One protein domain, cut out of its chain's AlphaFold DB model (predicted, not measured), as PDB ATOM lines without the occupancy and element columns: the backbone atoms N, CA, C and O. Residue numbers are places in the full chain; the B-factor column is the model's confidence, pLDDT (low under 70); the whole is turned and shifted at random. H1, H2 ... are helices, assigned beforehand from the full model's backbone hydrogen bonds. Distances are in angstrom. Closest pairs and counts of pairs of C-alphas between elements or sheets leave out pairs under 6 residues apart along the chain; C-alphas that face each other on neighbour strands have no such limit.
ATOM      1  N   GLU A   2     -21.058 -33.342 -23.535       89.25
ATOM      2  CA  GLU A   2     -20.488 -32.184 -24.227       89.25
ATOM      3  C   GLU A   2     -20.409 -32.300 -25.763       89.25
ATOM      4  O   GLU A   2     -20.783 -31.366 -26.462       89.25
ATOM      5  N   SER A   3     -20.011 -33.456 -26.312       89.94
ATOM      6  CA  SER A   3     -19.877 -33.648 -27.767       89.94
ATOM      7  C   SER A   3     -21.177 -33.422 -28.546       89.94
ATOM      8  O   SER A   3     -21.140 -32.902 -29.657       89.94
ATOM      9  N   ALA A   4     -22.329 -33.778 -27.970       92.50
ATOM     10  CA  ALA A   4     -23.623 -33.503 -28.590       92.50
ATOM     11  C   ALA A   4     -23.951 -32.002 -28.562       92.50
ATOM     12  O   ALA A   4     -24.487 -31.480 -29.539       92.50
ATOM     13  N   GLY A   5     -23.542 -31.303 -27.498       93.31
ATOM     14  CA  GLY A   5     -23.635 -29.848 -27.413       93.31
ATOM     15  C   GLY A   5     -22.747 -29.129 -28.424       93.31
ATOM     16  O   GLY A   5     -23.184 -28.159 -29.039       93.31
ATOM     17  N   CYS A   6     -21.547 -29.647 -28.701       95.62
ATOM     18  CA  CYS A   6     -20.706 -29.129 -29.781       95.62
ATOM     19  C   CYS A   6     -21.404 -29.213 -31.149       95.62
ATOM     20  O   CYS A   6     -21.305 -28.276 -31.939       95.62
ATOM     21  N   LEU A   7     -22.130 -30.304 -31.425       95.94
ATOM     22  CA  LEU A   7     -22.880 -30.470 -32.676       95.94
ATOM     23  C   LEU A   7     -24.056 -29.486 -32.780       95.94
ATOM     24  O   LEU A   7     -24.298 -28.940 -33.856       95.94
ATOM     25  N   ASP A   8     -24.748 -29.204 -31.672       95.94
ATOM     26  CA  ASP A   8     -25.800 -28.178 -31.646       95.94
ATOM     27  C   ASP A   8     -25.237 -26.779 -31.913       95.94
ATOM     28  O   ASP A   8     -25.787 -26.035 -32.725       95.94
ATOM     29  N   ILE A   9     -24.101 -26.435 -31.298       96.38
ATOM     30  CA  ILE A   9     -23.412 -25.164 -31.559       96.38
ATOM     31  C   ILE A   9     -22.964 -25.084 -33.023       96.38
ATOM     32  O   ILE A   9     -23.156 -24.050 -33.659       96.38
ATOM     33  N   ALA A  10     -22.404 -26.160 -33.581       95.81
ATOM     34  CA  ALA A  10     -21.992 -26.207 -34.983       95.81
ATOM     35  C   ALA A  10     -23.180 -26.008 -35.939       95.81
ATOM     36  O   ALA A  10     -23.058 -25.283 -36.927       95.81
ATOM     37  N   CYS A  11     -24.340 -26.584 -35.614       96.12
ATOM     38  CA  CYS A  11     -25.577 -26.368 -36.359       96.12
ATOM     39  C   CYS A  11     -26.037 -24.901 -36.288       96.12
ATOM     40  O   CYS A  11     -26.377 -24.319 -37.316       96.12
ATOM     41  N   ILE A  12     -26.006 -24.275 -35.103       96.81
ATOM     42  CA  ILE A  12     -26.361 -22.851 -34.924       96.81
ATOM     43  C   ILE A  12     -25.410 -21.943 -35.709       96.81
ATOM     44  O   ILE A  12     -25.842 -20.995 -36.360       96.81
ATOM     45  N   LYS A  13     -24.115 -22.264 -35.703       95.56
ATOM     46  CA  LYS A  13     -23.080 -21.544 -36.457       95.56
ATOM     47  C   LYS A  13     -23.090 -21.854 -37.958       95.56
ATOM     48  O   LYS A  13     -22.168 -21.446 -38.658       95.56
ATOM     49  N   LYS A  14     -24.110 -22.566 -38.458       94.94
ATOM     50  CA  LYS A  14     -24.283 -22.927 -39.875       94.94
ATOM     51  C   LYS A  14     -23.098 -23.728 -40.448       94.94
ATOM     52  O   LYS A  14     -22.877 -23.719 -41.654       94.94
ATOM     53  N   LEU A  15     -22.341 -24.425 -39.593       94.94
ATOM     54  CA  LEU A  15     -21.236 -25.309 -39.994       94.94
ATOM     55  C   LEU A  15     -21.727 -26.706 -40.386       94.94
ATOM     56  O   LEU A  15     -21.027 -27.423 -41.093       94.94
ATOM     57  N   LEU A  16     -22.909 -27.089 -39.901       94.75
ATOM     58  CA  LEU A  16     -23.588 -28.345 -40.205       94.75
ATOM     59  C   LEU A  16     -25.062 -28.066 -40.491       94.75
ATOM     60  O   LEU A  16     -25.673 -27.191 -39.871       94.75
ATOM     61  N   THR A  17     -25.657 -28.850 -41.382       95.06
ATOM     62  CA  THR A  17     -27.112 -28.908 -41.531       95.06
ATOM     63  C   THR A  17     -27.746 -29.637 -40.346       95.06
ATOM     64  O   THR A  17     -27.105 -30.422 -39.641       95.06
ATOM     65  N   LYS A  18     -29.053 -29.431 -40.147       90.62
ATOM     66  CA  LYS A  18     -29.797 -30.142 -39.101       90.62
ATOM     67  C   LYS A  18     -29.738 -31.664 -39.291       90.62
ATOM     68  O   LYS A  18     -29.537 -32.389 -38.323       90.62
ATOM     69  N   GLN A  19     -29.820 -32.130 -40.539       92.44
ATOM     70  CA  GLN A  19     -29.727 -33.550 -40.876       92.44
ATOM     71  C   GLN A  19     -28.343 -34.137 -40.555       92.44
ATOM     72  O   GLN A  19     -28.261 -35.228 -39.993       92.44
ATOM     73  N   GLU A  20     -27.260 -33.425 -40.875       93.69
ATOM     74  CA  GLU A  20     -25.897 -33.859 -40.534       93.69
ATOM     75  C   GLU A  20     -25.676 -33.890 -39.021       93.69
ATOM     76  O   GLU A  20     -25.103 -34.850 -38.509       93.69
ATOM     77  N   CYS A  21     -26.178 -32.885 -38.297       92.38
ATOM     78  CA  CYS A  21     -26.124 -32.844 -36.837       92.38
ATOM     79  C   CYS A  21     -26.855 -34.046 -36.215       92.38
ATOM     80  O   CYS A  21     -26.281 -34.764 -35.394       92.38
ATOM     81  N   ASP A  22     -28.085 -34.321 -36.653       90.88
ATOM     82  CA  ASP A  22     -28.886 -35.429 -36.126       90.88
ATOM     83  C   ASP A  22     -28.267 -36.795 -36.464       90.88
ATOM     84  O   ASP A  22     -28.256 -37.694 -35.621       90.88
ATOM     85  N   SER A  23     -27.685 -36.939 -37.662       92.38
ATOM     86  CA  SER A  23     -26.933 -38.132 -38.069       92.38
ATOM     87  C   SER A  23     -25.683 -38.339 -37.207       92.38
ATOM     88  O   SER A  23     -25.464 -39.428 -36.679       92.38
ATOM     89  N   ALA A  24     -24.900 -37.279 -36.971       93.12
ATOM     90  CA  ALA A  24     -23.688 -37.328 -36.153       93.12
ATOM     91  C   ALA A  24     -23.971 -37.622 -34.667       93.12
ATOM     92  O   ALA A  24     -23.136 -38.208 -33.973       93.12
ATOM     93  N   LYS A  25     -25.159 -37.265 -34.169       93.88
ATOM     94  CA  LYS A  25     -25.590 -37.562 -32.797       93.88
ATOM     95  C   LYS A  25     -25.923 -39.040 -32.560       93.88
ATOM     96  O   LYS A  25     -25.787 -39.495 -31.423       93.88
ATOM     97  N   GLN A  26     -26.314 -39.802 -33.587       93.00
ATOM     98  CA  GLN A  26     -26.656 -41.229 -33.446       93.00
ATOM     99  C   GLN A  26     -25.503 -42.087 -32.893       93.00
ATOM    100  O   GLN A  26     -25.687 -42.681 -31.826       93.00
ATOM    101  N   PRO A  27     -24.301 -42.124 -33.510       92.88
ATOM    102  CA  PRO A  27     -23.203 -42.947 -32.999       92.88
ATOM    103  C   PRO A  27     -22.744 -42.498 -31.604       92.88
ATOM    104  O   PRO A  27     -22.407 -43.325 -30.759       92.88
ATOM    105  N   LEU A  28     -22.790 -41.193 -31.308       92.56
ATOM    106  CA  LEU A  28     -22.489 -40.678 -29.967       92.56
ATOM    107  C   LEU A  28     -23.489 -41.190 -28.917       92.56
ATOM    108  O   LEU A  28     -23.105 -41.504 -27.786       92.56
ATOM    109  N   CYS A  29     -24.769 -41.281 -29.283       90.25
ATOM    110  CA  CYS A  29     -25.821 -41.802 -28.419       90.25
ATOM    111  C   CYS A  29     -25.606 -43.297 -28.135       90.25
ATOM    112  O   CYS A  29     -25.685 -43.724 -26.983       90.25
ATOM    113  N   GLU A  30     -25.255 -44.083 -29.155       91.69
ATOM    114  CA  GLU A  30     -24.924 -45.505 -29.012       91.69
ATOM    115  C   GLU A  30     -23.724 -45.727 -28.088       91.69
ATOM    116  O   GLU A  30     -23.826 -46.492 -27.130       91.69
ATOM    117  N   ILE A  31     -22.626 -44.994 -28.301       91.50
ATOM    118  CA  ILE A  31     -21.441 -45.046 -27.431       91.50
ATOM    119  C   ILE A  31     -21.818 -44.709 -25.986       91.50
ATOM    120  O   ILE A  31     -21.437 -45.419 -25.058       91.50
ATOM    121  N   THR A  32     -22.617 -43.660 -25.784       88.69
ATOM    122  CA  THR A  32     -23.058 -43.251 -24.445       88.69
ATOM    123  C   THR A  32     -23.895 -44.343 -23.772       88.69
ATOM    124  O   THR A  32     -23.656 -44.667 -22.608       88.69
ATOM    125  N   ARG A  33     -24.831 -44.972 -24.498       88.44
ATOM    126  CA  ARG A  33     -25.628 -46.102 -23.988       88.44
ATOM    127  C   ARG A  33     -24.744 -47.292 -23.613       88.44
ATOM    128  O   ARG A  33     -24.938 -47.861 -22.540       88.44
ATOM    129  N   MET A  34     -23.756 -47.628 -24.446       91.56
ATOM    130  CA  MET A  34     -22.800 -48.704 -24.164       91.56
ATOM    131  C   MET A  34     -21.981 -48.422 -22.901       91.56
ATOM    132  O   MET A  34     -21.890 -49.288 -22.036       91.56
ATOM    133  N   LEU A  35     -21.443 -47.208 -22.740       88.62
ATOM    134  CA  LEU A  35     -20.674 -46.825 -21.550       88.62
ATOM    135  C   LEU A  35     -21.523 -46.864 -20.271       88.62
ATOM    136  O   LEU A  35     -21.057 -47.316 -19.224       88.62
ATOM    137  N   ILE A  36     -22.786 -46.432 -20.350       86.12
ATOM    138  CA  ILE A  36     -23.732 -46.530 -19.231       86.12
ATOM    139  C   ILE A  36     -23.982 -47.996 -18.866       86.12
ATOM    140  O   ILE A  36     -23.948 -48.329 -17.680       86.12
ATOM    141  N   GLY A  37     -24.222 -48.854 -19.861       87.25
ATOM    142  CA  GLY A  37     -24.440 -50.287 -19.667       87.25
ATOM    143  C   GLY A  37     -23.226 -50.992 -19.062       87.25
ATOM    144  O   GLY A  37     -23.367 -51.697 -18.067       87.25
ATOM    145  N   LEU A  38     -22.028 -50.729 -19.591       88.94
ATOM    146  CA  LEU A  38     -20.769 -51.287 -19.087       88.94
ATOM    147  C   LEU A  38     -20.554 -50.945 -17.610       88.94
ATOM    148  O   LEU A  38     -20.239 -51.810 -16.797       88.94
ATOM    149  N   ARG A  39     -20.789 -49.686 -17.246       85.44
ATOM    150  CA  ARG A  39     -20.674 -49.235 -15.862       85.44
ATOM    151  C   ARG A  39     -21.700 -49.896 -14.938       85.44
ATOM    152  O   ARG A  39     -21.345 -50.238 -13.815       85.44
ATOM    153  N   LYS A  40     -22.950 -50.080 -15.386       84.50
ATOM    154  CA  LYS A  40     -23.967 -50.813 -14.608       84.50
ATOM    155  C   LYS A  40     -23.527 -52.253 -14.357       84.50
ATOM    156  O   LYS A  40     -23.519 -52.675 -13.209       84.50
ATOM    157  N   ALA A  41     -23.049 -52.946 -15.391       84.75
ATOM    158  CA  ALA A  41     -22.546 -54.312 -15.262       84.75
ATOM    159  C   ALA A  41     -21.373 -54.413 -14.267       84.75
ATOM    160  O   ALA A  41     -21.317 -55.333 -13.451       84.75
ATOM    161  N   TRP A  42     -20.452 -53.444 -14.274       84.75
ATOM    162  CA  TRP A  42     -19.353 -53.395 -13.301       84.75
ATOM    163  C   TRP A  42     -19.824 -53.096 -11.877       84.75
ATOM    164  O   TRP A  42     -19.281 -53.661 -10.931       84.75
ATOM    165  N   SER A  43     -20.847 -52.255 -11.724       75.25
ATOM    166  CA  SER A  43     -21.459 -51.962 -10.424       75.25
ATOM    167  C   SER A  43     -22.249 -53.145  -9.866       75.25
ATOM    168  O   SER A  43     -22.279 -53.317  -8.659       75.25
ATOM    169  N   GLU A  44     -22.880 -53.958 -10.714       66.81
ATOM    170  CA  GLU A  44     -23.594 -55.175 -10.299       66.81
ATOM    171  C   GLU A  44     -22.624 -56.305  -9.918       66.81
ATOM    172  O   GLU A  44     -22.917 -57.114  -9.041       66.81
ATOM    173  N   THR A  45     -21.439 -56.338 -10.537       60.50
ATOM    174  CA  THR A  45     -20.384 -57.318 -10.223       60.50
ATOM    175  C   THR A  45     -19.596 -56.936  -8.957       60.50
ATOM    176  O   THR A  45     -19.030 -57.798  -8.284       60.50
ATOM    177  N   ALA A  46     -19.572 -55.648  -8.597       56.84
ATOM    178  CA  ALA A  46     -18.981 -55.135  -7.366       56.84
ATOM    179  C   ALA A  46     -20.031 -55.093  -6.237       56.84
ATOM    180  O   ALA A  46     -20.902 -54.235  -6.194       56.84
ATOM    181  N   ILE A  47     -19.957 -56.036  -5.299       53.00
ATOM    182  CA  ILE A  47     -20.868 -56.162  -4.148       53.00
ATOM    183  C   ILE A  47     -20.946 -54.851  -3.316       53.00
ATOM    184  O   ILE A  47     -19.997 -54.576  -2.583       53.00
ATOM    185  N   ARG A  48     -22.060 -54.083  -3.373       49.50
ATOM    186  CA  ARG A  48     -22.958 -53.689  -2.238       49.50
ATOM    187  C   ARG A  48     -23.987 -52.563  -2.522       49.50
ATOM    188  O   ARG A  48     -23.696 -51.612  -3.231       49.50
ATOM    189  N   THR A  65     -35.407 -37.338 -28.471       73.94
ATOM    190  CA  THR A  65     -34.256 -36.673 -27.862       73.94
ATOM    191  C   THR A  65     -33.182 -37.719 -27.638       73.94
ATOM    192  O   THR A  65     -33.415 -38.712 -26.942       73.94
ATOM    193  N   LEU A  66     -32.027 -37.526 -28.268       86.31
ATOM    194  CA  LEU A  66     -30.930 -38.492 -28.230       86.31
ATOM    195  C   LEU A  66     -30.151 -38.384 -26.924       86.31
ATOM    196  O   LEU A  66     -29.596 -39.378 -26.452       86.31
ATOM    197  N   PHE A  67     -30.154 -37.196 -26.321       89.88
ATOM    198  CA  PHE A  67     -29.455 -36.918 -25.078       89.88
ATOM    199  C   PHE A  67     -30.364 -36.198 -24.083       89.88
ATOM    200  O   PHE A  67     -31.087 -35.272 -24.434       89.88
ATOM    201  N   HIS A  68     -30.295 -36.593 -22.810       89.44
ATOM    202  CA  HIS A  68     -31.159 -36.052 -21.755       89.44
ATOM    203  C   HIS A  68     -31.059 -34.530 -21.585       89.44
ATOM    204  O   HIS A  68     -32.075 -33.880 -21.340       89.44
ATOM    205  N   HIS A  69     -29.870 -33.948 -21.773       92.88
ATOM    206  CA  HIS A  69     -29.670 -32.507 -21.629       92.88
ATOM    207  C   HIS A  69     -30.465 -31.683 -22.656       92.88
ATOM    208  O   HIS A  69     -30.807 -30.543 -22.366       92.88
ATOM    209  N   GLU A  70     -30.837 -32.256 -23.809       93.56
ATOM    210  CA  GLU A  70     -31.653 -31.588 -24.841       93.56
ATOM    211  C   GLU A  70     -33.066 -31.233 -24.336       93.56
ATOM    212  O   GLU A  70     -33.732 -30.337 -24.866       93.56
ATOM    213  N   ASN A  71     -33.519 -31.916 -23.278       91.88
ATOM    214  CA  ASN A  71     -34.794 -31.650 -22.620       91.88
ATOM    215  C   ASN A  71     -34.720 -30.590 -21.520       91.88
ATOM    216  O   ASN A  71     -35.763 -30.129 -21.061       91.88
ATOM    217  N   LEU A  72     -33.519 -30.177 -21.110       94.38
ATOM    218  CA  LEU A  72     -33.364 -29.164 -20.076       94.38
ATOM    219  C   LEU A  72     -33.700 -27.778 -20.623       94.38
ATOM    220  O   LEU A  72     -33.112 -27.322 -21.604       94.38
ATOM    221  N   GLU A  73     -34.582 -27.061 -19.929       96.75
ATOM    222  CA  GLU A  73     -34.919 -25.684 -20.299       96.75
ATOM    223  C   GLU A  73     -33.677 -24.781 -20.264       96.75
ATOM    224  O   GLU A  73     -33.434 -24.035 -21.210       96.75
ATOM    225  N   VAL A  74     -32.814 -24.930 -19.250       97.69
ATOM    226  CA  VAL A  74     -31.550 -24.177 -19.149       97.69
ATOM    227  C   VAL A  74     -30.624 -24.416 -20.347       97.69
ATOM    228  O   VAL A  74     -29.968 -23.487 -20.817       97.69
ATOM    229  N   TYR A  75     -30.616 -25.631 -20.902       97.94
ATOM    230  CA  TYR A  75     -29.836 -25.951 -22.096       97.94
ATOM    231  C   TYR A  75     -30.415 -25.272 -23.339       97.94
ATOM    232  O   TYR A  75     -29.687 -24.643 -24.106       97.94
ATOM    233  N   ARG A  76     -31.741 -25.312 -23.514       97.88
ATOM    234  CA  ARG A  76     -32.418 -24.630 -24.628       97.88
ATOM    235  C   ARG A  76     -32.223 -23.116 -24.570       97.88
ATOM    236  O   ARG A  76     -31.966 -22.508 -25.607       97.88
ATOM    237  N   ARG A  77     -32.266 -22.510 -23.378       98.44
ATOM    238  CA  ARG A  77     -31.944 -21.084 -23.188       98.44
ATOM    239  C   ARG A  77     -30.489 -20.773 -23.529       98.44
ATOM    240  O   ARG A  77     -30.234 -19.769 -24.190       98.44
ATOM    241  N   ALA A  78     -29.548 -21.647 -23.173       98.56
ATOM    242  CA  ALA A  78     -28.148 -21.498 -23.572       98.56
ATOM    243  C   ALA A  78     -27.968 -21.547 -25.105       98.56
ATOM    244  O   ALA A  78     -27.235 -20.728 -25.662       98.56
ATOM    245  N   LEU A  79     -28.682 -22.435 -25.806       98.44
ATOM    246  CA  LEU A  79     -28.686 -22.469 -27.274       98.44
ATOM    247  C   LEU A  79     -29.337 -21.222 -27.890       98.44
ATOM    248  O   LEU A  79     -28.821 -20.681 -28.866       98.44
ATOM    249  N   GLN A  80     -30.431 -20.718 -27.310       98.50
ATOM    250  CA  GLN A  80     -31.042 -19.454 -27.740       98.50
ATOM    251  C   GLN A  80     -30.078 -18.275 -27.570       98.50
ATOM    252  O   GLN A  80     -29.998 -17.426 -28.457       98.50
ATOM    253  N   PHE A  81     -29.310 -18.246 -26.478       98.50
ATOM    254  CA  PHE A  81     -28.268 -17.246 -26.261       98.50
ATOM    255  C   PHE A  81     -27.152 -17.338 -27.311       98.50
ATOM    256  O   PHE A  81     -26.767 -16.317 -27.876       98.50
ATOM    257  N   MET A  82     -26.684 -18.547 -27.638       98.12
ATOM    258  CA  MET A  82     -25.709 -18.759 -28.718       98.12
ATOM    259  C   MET A  82     -26.251 -18.292 -30.078       98.12
ATOM    260  O   MET A  82     -25.556 -17.606 -30.820       98.12
ATOM    261  N   ASN A  83     -27.504 -18.616 -30.400       97.69
ATOM    262  CA  ASN A  83     -28.130 -18.182 -31.648       97.69
ATOM    263  C   ASN A  83     -28.281 -16.657 -31.718       97.69
ATOM    264  O   ASN A  83     -27.985 -16.053 -32.745       97.69
ATOM    265  N   TRP A  84     -28.698 -16.025 -30.616       96.81
ATOM    266  CA  TRP A  84     -28.724 -14.568 -30.499       96.81
ATOM    267  C   TRP A  84     -27.336 -13.964 -30.740       96.81
ATOM    268  O   TRP A  84     -27.222 -13.008 -31.503       96.81
ATOM    269  N   LEU A  85     -26.288 -14.545 -30.146       95.44
ATOM    270  CA  LEU A  85     -24.921 -14.070 -30.326       95.44
ATOM    271  C   LEU A  85     -24.515 -14.111 -31.802       95.44
ATOM    272  O   LEU A  85     -24.059 -13.095 -32.314       95.44
ATOM    273  N   VAL A  86     -24.731 -15.239 -32.486       94.88
ATOM    274  CA  VAL A  86     -24.422 -15.381 -33.919       94.88
ATOM    275  C   VAL A  86     -25.116 -14.285 -34.728       94.88
ATOM    276  O   VAL A  86     -24.441 -13.544 -35.437       94.88
ATOM    277  N   VAL A  87     -26.429 -14.102 -34.548       93.38
ATOM    278  CA  VAL A  87     -27.208 -13.072 -35.262       93.38
ATOM    279  C   VAL A  87     -26.672 -11.662 -34.998       93.38
ATOM    280  O   VAL A  87     -26.500 -10.878 -35.930       93.38
ATOM    281  N   VAL A  88     -26.376 -11.328 -33.742       91.06
ATOM    282  CA  VAL A  88     -25.858 -10.001 -33.378       91.06
ATOM    283  C   VAL A  88     -24.459  -9.767 -33.950       91.06
ATOM    284  O   VAL A  88     -24.166  -8.675 -34.427       91.06
ATOM    285  N   THR A  89     -23.601 -10.786 -33.930       89.94
ATOM    286  CA  THR A  89     -22.229 -10.696 -34.452       89.94
ATOM    287  C   THR A  89     -22.175 -10.670 -35.981       89.94
ATOM    288  O   THR A  89     -21.225 -10.134 -36.535       89.94
ATOM    289  N   GLU A  90     -23.196 -11.187 -36.673       89.00
ATOM    290  CA  GLU A  90     -23.360 -11.014 -38.125       89.00
ATOM    291  C   GLU A  90     -23.769  -9.571 -38.482       89.00
ATOM    292  O   GLU A  90     -23.436  -9.079 -39.558       89.00
ATOM    293  N   ALA A  91     -24.477  -8.879 -37.581       86.12
ATOM    294  CA  ALA A  91     -24.973  -7.520 -37.798       86.12
ATOM    295  C   ALA A  91     -23.987  -6.415 -37.375       86.12
ATOM    296  O   ALA A  91     -24.172  -5.254 -37.751       86.12
ATOM    297  N   VAL A  92     -22.968  -6.743 -36.573       85.62
ATOM    298  CA  VAL A  92     -22.048  -5.766 -35.975       85.62
ATOM    299  C   VAL A  92     -20.599  -6.213 -36.123       85.62
ATOM    300  O   VAL A  92     -20.242  -7.320 -35.734       85.62
ATOM    301  N   ASP A  93     -19.745  -5.305 -36.596       85.00
ATOM    302  CA  ASP A  93     -18.302  -5.536 -36.680       85.00
ATOM    303  C   ASP A  93     -17.650  -5.419 -35.293       85.00
ATOM    304  O   ASP A  93     -17.311  -4.336 -34.806       85.00
ATOM    305  N   LEU A  94     -17.548  -6.555 -34.606       86.69
ATOM    306  CA  LEU A  94     -16.910  -6.652 -33.299       86.69
ATOM    307  C   LEU A  94     -15.398  -6.854 -33.448       86.69
ATOM    308  O   LEU A  94     -14.962  -7.721 -34.203       86.69
ATOM    309  N   PRO A  95     -14.567  -6.174 -32.633       90.06
ATOM    310  CA  PRO A  95     -13.143  -6.473 -32.577       90.06
ATOM    311  C   PRO A  95     -12.902  -7.965 -32.313       90.06
ATOM    312  O   PRO A  95     -13.422  -8.510 -31.336       90.06
ATOM    313  N   ASN A  96     -12.043  -8.603 -33.115       90.88
ATOM    314  CA  ASN A  96     -11.762 -10.049 -33.062       90.88
ATOM    315  C   ASN A  96     -11.536 -10.607 -31.649       90.88
ATOM    316  O   ASN A  96     -11.944 -11.723 -31.335       90.88
ATOM    317  N   ARG A  97     -10.873  -9.837 -30.776       91.81
ATOM    318  CA  ARG A  97     -10.637 -10.234 -29.382       91.81
ATOM    319  C   ARG A  97     -11.935 -10.330 -28.576       91.81
ATOM    320  O   ARG A  97     -12.084 -11.282 -27.818       91.81
ATOM    321  N   LEU A  98     -12.838  -9.360 -28.723       90.12
ATOM    322  CA  LEU A  98     -14.123  -9.349 -28.018       90.12
ATOM    323  C   LEU A  98     -15.046 -10.430 -28.564       90.12
ATOM    324  O   LEU A  98     -15.618 -11.163 -27.764       90.12
ATOM    325  N   PHE A  99     -15.114 -10.576 -29.893       92.62
ATOM    326  CA  PHE A  99     -15.863 -11.655 -30.538       92.62
ATOM    327  C   PHE A  99     -15.428 -13.027 -30.012       92.62
ATOM    328  O   PHE A  99     -16.250 -13.790 -29.516       92.62
ATOM    329  N   ARG A 100     -14.119 -13.313 -30.025       94.50
ATOM    330  CA  ARG A 100     -13.596 -14.584 -29.509       94.50
ATOM    331  C   ARG A 100     -13.962 -14.795 -28.042       94.50
ATOM    332  O   ARG A 100     -14.417 -15.868 -27.674       94.50
ATOM    333  N   GLN A 101     -13.797 -13.767 -27.212       94.56
ATOM    334  CA  GLN A 101     -14.058 -13.874 -25.781       94.56
ATOM    335  C   GLN A 101     -15.534 -14.167 -25.478       94.56
ATOM    336  O   GLN A 101     -15.829 -15.017 -24.634       94.56
ATOM    337  N   ILE A 102     -16.467 -13.483 -26.149       94.88
ATOM    338  CA  ILE A 102     -17.899 -13.729 -25.945       94.88
ATOM    339  C   ILE A 102     -18.328 -15.081 -26.531       94.88
ATOM    340  O   ILE A 102     -19.101 -15.784 -25.886       94.88
ATOM    341  N   ASP A 103     -17.773 -15.486 -27.678       96.06
ATOM    342  CA  ASP A 103     -18.065 -16.767 -28.334       96.06
ATOM    343  C   ASP A 103     -17.580 -17.975 -27.516       96.06
ATOM    344  O   ASP A 103     -18.336 -18.924 -27.284       96.06
ATOM    345  N   GLU A 104     -16.352 -17.916 -26.994       97.06
ATOM    346  CA  GLU A 104     -15.803 -18.922 -26.076       97.06
ATOM    347  C   GLU A 104     -16.648 -19.019 -24.803       97.06
ATOM    348  O   GLU A 104     -16.949 -20.113 -24.319       97.06
ATOM    349  N   THR A 105     -17.077 -17.874 -24.272       97.56
ATOM    350  CA  THR A 105     -17.884 -17.839 -23.053       97.56
ATOM    351  C   THR A 105     -19.283 -18.415 -23.291       97.56
ATOM    352  O   THR A 105     -19.736 -19.241 -22.502       97.56
ATOM    353  N   ALA A 106     -19.949 -18.044 -24.387       98.00
ATOM    354  CA  ALA A 106     -21.251 -18.593 -24.770       98.00
ATOM    355  C   ALA A 106     -21.177 -20.109 -25.005       98.00
ATOM    356  O   ALA A 106     -22.020 -20.858 -24.513       98.00
ATOM    357  N   THR A 107     -20.123 -20.565 -25.689       98.31
ATOM    358  CA  THR A 107     -19.835 -21.990 -25.899       98.31
ATOM    359  C   THR A 107     -19.693 -22.704 -24.555       98.31
ATOM    360  O   THR A 107     -20.345 -23.717 -24.317       98.31
ATOM    361  N   SER A 108     -18.922 -22.129 -23.628       98.31
ATOM    362  CA  SER A 108     -18.708 -22.696 -22.296       98.31
ATOM    363  C   SER A 108     -20.005 -22.872 -21.494       98.31
ATOM    364  O   SER A 108     -20.131 -23.861 -20.776       98.31
ATOM    365  N   ILE A 109     -20.989 -21.974 -21.626       98.50
ATOM    366  CA  ILE A 109     -22.302 -22.129 -20.973       98.50
ATOM    367  C   ILE A 109     -22.993 -23.402 -21.475       98.50
ATOM    368  O   ILE A 109     -23.366 -24.256 -20.672       98.50
ATOM    369  N   VAL A 110     -23.130 -23.548 -22.798       98.44
ATOM    370  CA  VAL A 110     -23.814 -24.690 -23.433       98.44
ATOM    371  C   VAL A 110     -23.136 -26.008 -23.055       98.44
ATOM    372  O   VAL A 110     -23.798 -26.946 -22.606       98.44
ATOM    373  N   LEU A 111     -21.809 -26.064 -23.193       98.00
ATOM    374  CA  LEU A 111     -21.025 -27.273 -22.950       98.00
ATOM    375  C   LEU A 111     -21.062 -27.704 -21.481       98.00
ATOM    376  O   LEU A 111     -21.287 -28.879 -21.195       98.00
ATOM    377  N   ASN A 112     -20.925 -26.763 -20.544       98.00
ATOM    378  CA  ASN A 112     -20.954 -27.088 -19.119       98.00
ATOM    379  C   ASN A 112     -22.347 -27.518 -18.634       98.00
ATOM    380  O   ASN A 112     -22.437 -28.390 -17.773       98.00
ATOM    381  N   VAL A 113     -23.433 -26.969 -19.194       97.19
ATOM    382  CA  VAL A 113     -24.796 -27.452 -18.904       97.19
ATOM    383  C   VAL A 113     -24.973 -28.892 -19.393       97.19
ATOM    384  O   VAL A 113     -25.434 -29.751 -18.636       97.19
ATOM    385  N   ALA A 114     -24.580 -29.173 -20.640       95.75
ATOM    386  CA  ALA A 114     -24.677 -30.514 -21.212       95.75
ATOM    387  C   ALA A 114     -23.833 -31.530 -20.430       95.75
ATOM    388  O   ALA A 114     -24.302 -32.630 -20.127       95.75
ATOM    389  N   GLU A 115     -22.597 -31.167 -20.084       94.88
ATOM    390  CA  GLU A 115     -21.688 -32.059 -19.373       94.88
ATOM    391  C   GLU A 115     -22.102 -32.267 -17.922       94.88
ATOM    392  O   GLU A 115     -22.115 -33.410 -17.472       94.88
ATOM    393  N   GLY A 116     -22.534 -31.211 -17.226       93.44
ATOM    394  CA  GLY A 116     -23.088 -31.309 -15.878       93.44
ATOM    395  C   GLY A 116     -24.227 -32.321 -15.818       93.44
ATOM    396  O   GLY A 116     -24.178 -33.240 -15.006       93.44
ATOM    397  N   ASN A 117     -25.196 -32.245 -16.735       91.12
ATOM    398  CA  ASN A 117     -26.293 -33.217 -16.811       91.12
ATOM    399  C   ASN A 117     -25.835 -34.663 -17.096       91.12
ATOM    400  O   ASN A 117     -26.531 -35.609 -16.744       91.12
ATOM    401  N   GLY A 118     -24.669 -34.842 -17.719       87.31
ATOM    402  CA  GLY A 118     -24.071 -36.153 -17.972       87.31
ATOM    403  C   GLY A 118     -23.273 -36.745 -16.812       87.31
ATOM    404  O   GLY A 118     -22.890 -37.915 -16.890       87.31
ATOM    405  N   ARG A 119     -22.967 -35.964 -15.769       89.25
ATOM    406  CA  ARG A 119     -22.189 -36.444 -14.621       89.25
ATOM    407  C   ARG A 119     -23.056 -37.279 -13.690       89.25
ATOM    408  O   ARG A 119     -24.181 -36.922 -13.376       89.25
ATOM    409  N   PHE A 120     -22.481 -38.382 -13.219       82.38
ATOM    410  CA  PHE A 120     -23.143 -39.295 -12.289       82.38
ATOM    411  C   PHE A 120     -22.867 -38.982 -10.821       82.38
ATOM    412  O   PHE A 120     -23.638 -39.399  -9.969       82.38
ATOM    413  N   ALA A 121     -21.757 -38.306 -10.527       87.50
ATOM    414  CA  ALA A 121     -21.426 -37.867  -9.181       87.50
ATOM    415  C   ALA A 121     -21.957 -36.445  -8.959       87.50
ATOM    416  O   ALA A 121     -21.633 -35.544  -9.736       87.50
ATOM    417  N   ASP A 122     -22.696 -36.228  -7.871       86.56
ATOM    418  CA  ASP A 122     -23.322 -34.933  -7.553       86.56
ATOM    419  C   ASP A 122     -22.313 -33.789  -7.402       86.56
ATOM    420  O   ASP A 122     -22.618 -32.627  -7.675       86.56
ATOM    421  N   LEU A 123     -21.099 -34.095  -6.934       89.19
ATOM    422  CA  LEU A 123     -20.031 -33.103  -6.816       89.19
ATOM    423  C   LEU A 123     -19.575 -32.615  -8.196       89.19
ATOM    424  O   LEU A 123     -19.465 -31.410  -8.414       89.19
ATOM    425  N   ASP A 124     -19.355 -33.543  -9.127       89.88
ATOM    426  CA  ASP A 124     -18.969 -33.199 -10.493       89.88
ATOM    427  C   ASP A 124     -20.118 -32.497 -11.217       89.88
ATOM    428  O   ASP A 124     -19.888 -31.476 -11.860       89.88
ATOM    429  N   HIS A 125     -21.357 -32.973 -11.053       90.94
ATOM    430  CA  HIS A 125     -22.553 -32.313 -11.581       90.94
ATOM    431  C   HIS A 125     -22.588 -30.827 -11.196       90.94
ATOM    432  O   HIS A 125     -22.565 -29.954 -12.068       90.94
ATOM    433  N   ARG A 126     -22.530 -30.528  -9.891       93.38
ATOM    434  CA  ARG A 126     -22.545 -29.151  -9.375       93.38
ATOM    435  C   ARG A 126     -21.354 -28.329  -9.851       93.38
ATOM    436  O   ARG A 126     -21.519 -27.156 -10.179       93.38
ATOM    437  N   ARG A 127     -20.161 -28.925  -9.934       95.94
ATOM    438  CA  ARG A 127     -18.960 -28.241 -10.433       95.94
ATOM    439  C   ARG A 127     -19.156 -27.728 -11.860       95.94
ATOM    440  O   ARG A 127     -18.840 -26.572 -12.133       95.94
ATOM    441  N   PHE A 128     -19.697 -28.551 -12.757       96.62
ATOM    442  CA  PHE A 128     -19.978 -28.130 -14.132       96.62
ATOM    443  C   PHE A 128     -21.048 -27.028 -14.181       96.62
ATOM    444  O   PHE A 128     -20.869 -26.036 -14.886       96.62
ATOM    445  N   LEU A 129     -22.105 -27.108 -13.367       96.25
ATOM    446  CA  LEU A 129     -23.116 -26.043 -13.311       96.25
ATOM    447  C   LEU A 129     -22.564 -24.715 -12.762       96.25
ATOM    448  O   LEU A 129     -22.874 -23.649 -13.293       96.25
ATOM    449  N   GLN A 130     -21.660 -24.755 -11.780       97.12
ATOM    450  CA  GLN A 130     -20.939 -23.566 -11.304       97.12
ATOM    451  C   GLN A 130     -20.041 -22.952 -12.388       97.12
ATOM    452  O   GLN A 130     -19.920 -21.724 -12.487       97.12
ATOM    453  N   MET A 131     -19.420 -23.787 -13.227       98.19
ATOM    454  CA  MET A 131     -18.653 -23.321 -14.383       98.19
ATOM    455  C   MET A 131     -19.564 -22.649 -15.420       98.19
ATOM    456  O   MET A 131     -19.227 -21.562 -15.892       98.19
ATOM    457  N   ALA A 132     -20.742 -23.219 -15.701       98.06
ATOM    458  CA  ALA A 132     -21.753 -22.590 -16.554       98.06
ATOM    459  C   ALA A 132     -22.202 -21.228 -15.992       98.06
ATOM    460  O   ALA A 132     -22.266 -20.246 -16.732       98.06
ATOM    461  N   GLN A 133     -22.419 -21.130 -14.677       98.00
ATOM    462  CA  GLN A 133     -22.818 -19.883 -14.015       98.00
ATOM    463  C   GLN A 133     -21.726 -18.808 -14.093       98.00
ATOM    464  O   GLN A 133     -21.990 -17.632 -14.368       98.00
ATOM    465  N   SER A 134     -20.472 -19.217 -13.895       97.94
ATOM    466  CA  SER A 134     -19.311 -18.335 -14.034       97.94
ATOM    467  C   SER A 134     -19.162 -17.831 -15.472       97.94
ATOM    468  O   SER A 134     -18.835 -16.663 -15.688       97.94
ATOM    469  N   ALA A 135     -19.425 -18.689 -16.463       98.31
ATOM    470  CA  ALA A 135     -19.437 -18.308 -17.870       98.31
ATOM    471  C   ALA A 135     -20.590 -17.338 -18.188       98.31
ATOM    472  O   ALA A 135     -20.341 -16.290 -18.773       98.31
ATOM    473  N   ALA A 136     -21.815 -17.588 -17.716       98.12
ATOM    474  CA  ALA A 136     -22.952 -16.677 -17.904       98.12
ATOM    475  C   ALA A 136     -22.666 -15.261 -17.370       98.12
ATOM    476  O   ALA A 136     -22.912 -14.264 -18.050       98.12
ATOM    477  N   THR A 137     -22.034 -15.171 -16.197       97.38
ATOM    478  CA  THR A 137     -21.606 -13.889 -15.615       97.38
ATOM    479  C   THR A 137     -20.580 -13.179 -16.506       97.38
ATOM    480  O   THR A 137     -20.726 -11.995 -16.811       97.38
ATOM    481  N   LYS A 138     -19.559 -13.904 -16.983       97.62
ATOM    482  CA  LYS A 138     -18.547 -13.359 -17.905       97.62
ATOM    483  C   LYS A 138     -19.157 -12.912 -19.233       97.62
ATOM    484  O   LYS A 138     -18.721 -11.898 -19.773       97.62
ATOM    485  N   ALA A 139     -20.164 -13.620 -19.742       97.12
ATOM    486  CA  ALA A 139     -20.858 -13.255 -20.971       97.12
ATOM    487  C   ALA A 139     -21.589 -11.917 -20.807       97.12
ATOM    488  O   ALA A 139     -21.478 -11.061 -21.679       97.12
ATOM    489  N   GLY A 140     -22.241 -11.691 -19.660       96.00
ATOM    490  CA  GLY A 140     -22.871 -10.407 -19.336       96.00
ATOM    491  C   GLY A 140     -21.873  -9.246 -19.366       96.00
ATOM    492  O   GLY A 140     -22.115  -8.243 -20.034       96.00
ATOM    493  N   VAL A 141     -20.700  -9.433 -18.749       95.12
ATOM    494  CA  VAL A 141     -19.601  -8.450 -18.801       95.12
ATOM    495  C   VAL A 141     -19.115  -8.230 -20.236       95.12
ATOM    496  O   VAL A 141     -18.851  -7.099 -20.635       95.12
ATOM    497  N   CYS A 142     -19.011  -9.288 -21.042       93.19
ATOM    498  CA  CYS A 142     -18.608  -9.162 -22.442       93.19
ATOM    499  C   CYS A 142     -19.632  -8.361 -23.258       93.19
ATOM    500  O   CYS A 142     -19.223  -7.534 -24.069       93.19
ATOM    501  N   ILE A 143     -20.935  -8.540 -23.015       93.06
ATOM    502  CA  ILE A 143     -21.990  -7.719 -23.631       93.06
ATOM    503  C   ILE A 143     -21.817  -6.249 -23.237       93.06
ATOM    504  O   ILE A 143     -21.859  -5.384 -24.110       93.06
ATOM    505  N   ASP A 144     -21.562  -5.956 -21.960       92.25
ATOM    506  CA  ASP A 144     -21.321  -4.583 -21.495       92.25
ATOM    507  C   ASP A 144     -20.108  -3.942 -22.185       92.25
ATOM    508  O   ASP A 144     -20.168  -2.790 -22.616       92.25
ATOM    509  N   LEU A 145     -19.024  -4.704 -22.359       90.38
ATOM    510  CA  LEU A 145     -17.848  -4.254 -23.103       90.38
ATOM    511  C   LEU A 145     -18.150  -4.039 -24.589       90.38
ATOM    512  O   LEU A 145     -17.628  -3.093 -25.177       90.38
ATOM    513  N   CYS A 146     -18.991  -4.877 -25.199       86.88
ATOM    514  CA  CYS A 146     -19.414  -4.691 -26.585       86.88
ATOM    515  C   CYS A 146     -20.197  -3.382 -26.736       86.88
ATOM    516  O   CYS A 146     -19.848  -2.581 -27.590       86.88
ATOM    517  N   VAL A 147     -21.162  -3.096 -25.857       87.88
ATOM    518  CA  VAL A 147     -21.950  -1.845 -25.895       87.88
ATOM    519  C   VAL A 147     -21.077  -0.588 -25.793       87.88
ATOM    520  O   VAL A 147     -21.393   0.436 -26.390       87.88
ATOM    521  N   GLN A 148     -19.961  -0.649 -25.062       86.56
ATOM    522  CA  GLN A 148     -19.019   0.475 -24.962       86.56
ATOM    523  C   GLN A 148     -18.137   0.651 -26.206       86.56
ATOM    524  O   GLN A 148     -17.577   1.725 -26.418       86.56
ATOM    525  N   ARG A 149     -17.940  -0.416 -26.987       83.19
ATOM    526  CA  ARG A 149     -16.979  -0.467 -28.100       83.19
ATOM    527  C   ARG A 149     -17.649  -0.388 -29.466       83.19
ATOM    528  O   ARG A 149     -17.010   0.064 -30.410       83.19
ATOM    529  N   VAL A 150     -18.902  -0.819 -29.562       81.00
ATOM    530  CA  VAL A 150     -19.706  -0.849 -30.782       81.00
ATOM    531  C   VAL A 150     -21.132  -0.388 -30.483       81.00
ATOM    532  O   VAL A 150     -21.651  -0.582 -29.384       81.00
ATOM    533  N   SER A 151     -21.782   0.215 -31.475       78.31
ATOM    534  CA  SER A 151     -23.166   0.676 -31.340       78.31
ATOM    535  C   SER A 151     -24.132  -0.500 -31.509       78.31
ATOM    536  O   SER A 151     -24.631  -0.764 -32.600       78.31
ATOM    537  N   LEU A 152     -24.358  -1.246 -30.427       81.69
ATOM    538  CA  LEU A 152     -25.393  -2.279 -30.365       81.69
ATOM    539  C   LEU A 152     -26.748  -1.647 -30.049       81.69
ATOM    540  O   LEU A 152     -26.870  -0.836 -29.126       81.69
ATOM    541  N   ALA A 153     -27.793  -2.048 -30.775       84.12
ATOM    542  CA  ALA A 153     -29.136  -1.589 -30.467       84.12
ATOM    543  C   ALA A 153     -29.541  -2.072 -29.068       84.12
ATOM    544  O   ALA A 153     -29.444  -3.254 -28.737       84.12
ATOM    545  N   ARG A 154     -30.048  -1.152 -28.238       85.44
ATOM    546  CA  ARG A 154     -30.434  -1.446 -26.847       85.44
ATOM    547  C   ARG A 154     -31.387  -2.641 -26.736       85.44
ATOM    548  O   ARG A 154     -31.252  -3.450 -25.829       85.44
ATOM    549  N   ARG A 155     -32.309  -2.778 -27.697       87.38
ATOM    550  CA  ARG A 155     -33.256  -3.900 -27.754       87.38
ATOM    551  C   ARG A 155     -32.550  -5.255 -27.863       87.38
ATOM    552  O   ARG A 155     -32.955  -6.180 -27.166       87.38
ATOM    553  N   ASP A 156     -31.500  -5.355 -28.674       89.19
ATOM    554  CA  ASP A 156     -30.757  -6.606 -28.873       89.19
ATOM    555  C   ASP A 156     -29.937  -6.957 -27.632       89.19
ATOM    556  O   ASP A 156     -29.938  -8.104 -27.191       89.19
ATOM    557  N   VAL A 157     -29.316  -5.953 -27.007       92.00
ATOM    558  CA  VAL A 157     -28.609  -6.101 -25.724       92.00
ATOM    559  C   VAL A 157     -29.548  -6.628 -24.641       92.00
ATOM    560  O   VAL A 157     -29.192  -7.553 -23.909       92.00
ATOM    561  N   ASP A 158     -30.755  -6.069 -24.552       94.94
ATOM    562  CA  ASP A 158     -31.743  -6.480 -23.558       94.94
ATOM    563  C   ASP A 158     -32.192  -7.937 -23.775       94.94
ATOM    564  O   ASP A 158     -32.428  -8.646 -22.801       94.94
ATOM    565  N   VAL A 159     -32.281  -8.418 -25.026       96.19
ATOM    566  CA  VAL A 159     -32.563  -9.839 -25.322       96.19
ATOM    567  C   VAL A 159     -31.453 -10.734 -24.775       96.19
ATOM    568  O   VAL A 159     -31.744 -11.647 -24.000       96.19
ATOM    569  N   GLY A 160     -30.192 -10.452 -25.118       96.19
ATOM    570  CA  GLY A 160     -29.049 -11.245 -24.656       96.19
ATOM    571  C   GLY A 160     -28.934 -11.269 -23.130       96.19
ATOM    572  O   GLY A 160     -28.767 -12.331 -22.532       96.19
ATOM    573  N   LYS A 161     -29.108 -10.114 -22.474       97.12
ATOM    574  CA  LYS A 161     -29.079 -10.013 -21.006       97.12
ATOM    575  C   LYS A 161     -30.236 -10.743 -20.329       97.12
ATOM    576  O   LYS A 161     -30.019 -11.355 -19.285       97.12
ATOM    577  N   ARG A 162     -31.446 -10.710 -20.903       98.19
ATOM    578  CA  ARG A 162     -32.586 -11.484 -20.379       98.19
ATOM    579  C   ARG A 162     -32.312 -12.984 -20.433       98.19
ATOM    580  O   ARG A 162     -32.502 -13.648 -19.421       98.19
ATOM    581  N   LEU A 163     -31.796 -13.494 -21.555       98.38
ATOM    582  CA  LEU A 163     -31.433 -14.911 -21.685       98.38
ATOM    583  C   LEU A 163     -30.381 -15.322 -20.646       98.38
ATOM    584  O   LEU A 163     -30.537 -16.347 -19.989       98.38
ATOM    585  N   LEU A 164     -29.343 -14.505 -20.435       98.25
ATOM    586  CA  LEU A 164     -28.337 -14.771 -19.399       98.25
ATOM    587  C   LEU A 164     -28.931 -14.771 -17.987       98.25
ATOM    588  O   LEU A 164     -28.565 -15.618 -17.176       98.25
ATOM    589  N   HIS A 165     -29.855 -13.854 -17.696       97.94
ATOM    590  CA  HIS A 165     -30.538 -13.818 -16.407       97.94
ATOM    591  C   HIS A 165     -31.377 -15.080 -16.167       97.94
ATOM    592  O   HIS A 165     -31.280 -15.677 -15.097       97.94
ATOM    593  N   GLU A 166     -32.148 -15.521 -17.165       98.12
ATOM    594  CA  GLU A 166     -32.929 -16.764 -17.105       98.12
ATOM    595  C   GLU A 166     -32.029 -17.987 -16.893       98.12
ATOM    596  O   GLU A 166     -32.294 -18.795 -16.004       98.12
ATOM    597  N   ILE A 167     -30.933 -18.093 -17.656       98.25
ATOM    598  CA  ILE A 167     -29.937 -19.162 -17.497       98.25
ATOM    599  C   ILE A 167     -29.393 -19.157 -16.068       98.25
ATOM    600  O   ILE A 167     -29.379 -20.199 -15.419       98.25
ATOM    601  N   SER A 168     -28.982 -17.997 -15.552       97.75
ATOM    602  CA  SER A 168     -28.438 -17.900 -14.199       97.75
ATOM    603  C   SER A 168     -29.447 -18.234 -13.107       97.75
ATOM    604  O   SER A 168     -29.086 -18.893 -12.134       97.75
ATOM    605  N   ALA A 169     -30.707 -17.829 -13.265       97.00
ATOM    606  CA  ALA A 169     -31.767 -18.177 -12.327       97.00
ATOM    607  C   ALA A 169     -32.019 -19.694 -12.301       97.00
ATOM    608  O   ALA A 169     -32.158 -20.272 -11.228       97.00
ATOM    609  N   MET A 170     -32.015 -20.346 -13.470       96.94
ATOM    610  CA  MET A 170     -32.141 -21.802 -13.562       96.94
ATOM    611  C   MET A 170     -30.930 -22.509 -12.948       96.94
ATOM    612  O   MET A 170     -31.115 -23.450 -12.188       96.94
ATOM    613  N   LEU A 171     -29.707 -22.041 -13.226       94.31
ATOM    614  CA  LEU A 171     -28.467 -22.614 -12.686       94.31
ATOM    615  C   LEU A 171     -28.353 -22.490 -11.161       94.31
ATOM    616  O   LEU A 171     -27.776 -23.369 -10.532       94.31
ATOM    617  N   ALA A 172     -28.905 -21.430 -10.568       89.94
ATOM    618  CA  ALA A 172     -28.934 -21.246  -9.117       89.94
ATOM    619  C   ALA A 172     -29.917 -22.188  -8.396       89.94
ATOM    620  O   ALA A 172     -29.840 -22.321  -7.177       89.94
ATOM    621  N   GLY A 173     -30.848 -22.806  -9.130       80.50
ATOM    622  CA  GLY A 173     -31.831 -23.747  -8.591       80.50
ATOM    623  C   GLY A 173     -31.363 -25.206  -8.521       80.50
ATOM    624  O   GLY A 173     -32.149 -26.041  -8.078       80.50
ATOM    625  N   PHE A 174     -30.142 -25.512  -8.974       70.56
ATOM    626  CA  PHE A 174     -29.544 -26.855  -8.939       70.56
ATOM    627  C   PHE A 174     -28.638 -27.081  -7.721       70.56
ATOM    628  O   PHE A 174     -28.019 -26.107  -7.233       70.56
TER     629      PHE A 174
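AT A GLANCE: This is residues 2 to 48 and 65 to 174 of the 174 residues of an uncharacterized protein of Verrucomicrobia bacterium (UniProt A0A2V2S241). Four helices, H4 to H7, stand side by side as an up-and-down bundle, each running against the one before it, and a helical hairpin of H1 and H2 packs on it through H1, which lies on H4 and H5. The far part of H2 sticks out from the body as a long arm, with residues 33 to 48 standing free, while the short H3 packs on H5. The printed part has 157 residues with seven named helices, H1 to H7 in order along the chain, and no named strand; its class is all helix. The whole is compact, with a radius of gyration of the C-alphas of 17.5 A, and its outline is elongated, spanning 62 by 34 by 24 A.

HOW THE PARTS SIT: H1, residues 2 to 12, and H2, residues 18 to 45, form a helical hairpin at a shallow tilt of 10 degrees; their closest C-alphas, of Leu 7 and Cys 21, are 5.8 A apart, and H2 touches H1 with residues 18 to 28 alone. The hub is H5, residues 96 to 118, which touches four other helices. H1 touches it at a steep tilt of 47 degrees, opposite ways, the closest C-alphas being Glu 2 and Glu 115 at 5.0 A. H3, residues 68 to 71, touches H5, with C-alphas His 69 and Ala 114 closest at 5.4 A. H4, residues 73 to 91, touches H5 at a shallow tilt of 16 degrees, opposite ways, closest at C-alphas Ala 78 and Val 110, 5.4 A. H6, residues 122 to 149, touches H5 at 21 degrees, a shallow tilt, opposite ways, closest at C-alphas Gly 116 and His 125, 4.4 A. H7, residues 154 to 171, touches H4, with C-alphas Val 74 and Ile 167 closest at 5.5 A, and H6, with Ala 136 and Leu 164 closest at 5.9 A. H2 is apart from H4, H5, H6 and H7. Every O i to N i+4 pair is within hydrogen-bond range in H1, H4, H5, H6 and H7; in H2 it is 21 of 24, and H3 is too short for such a pair.

IN THESE COORDINATES: H1 begins at C-alpha 2, (-20.488, -32.184, -24.227), and measures 15.4 A. H2 measures 40.8 A and ends at C-alpha 45, (-20.384, -57.318, -10.223). H3 measures 5.8 A, H4 27.1 A, H5 32.6 A and H6 40.6 A. H7 measures 25.5 A and ends at C-alpha 171, (-28.467, -22.614, -12.686).

THE WHOLE: The C-alphas farthest apart, of Ile 47 and Ser 151, are 63.0 A from each other. Residues 49 to 64 are not printed, and C-alphas 48 and 65 are 32.8 A apart across this cut, in the link from H2 to H3. The links that are printed whole are tight. Residues 44 to 48 have pLDDT under 70; the mean of the printed part is 91.4.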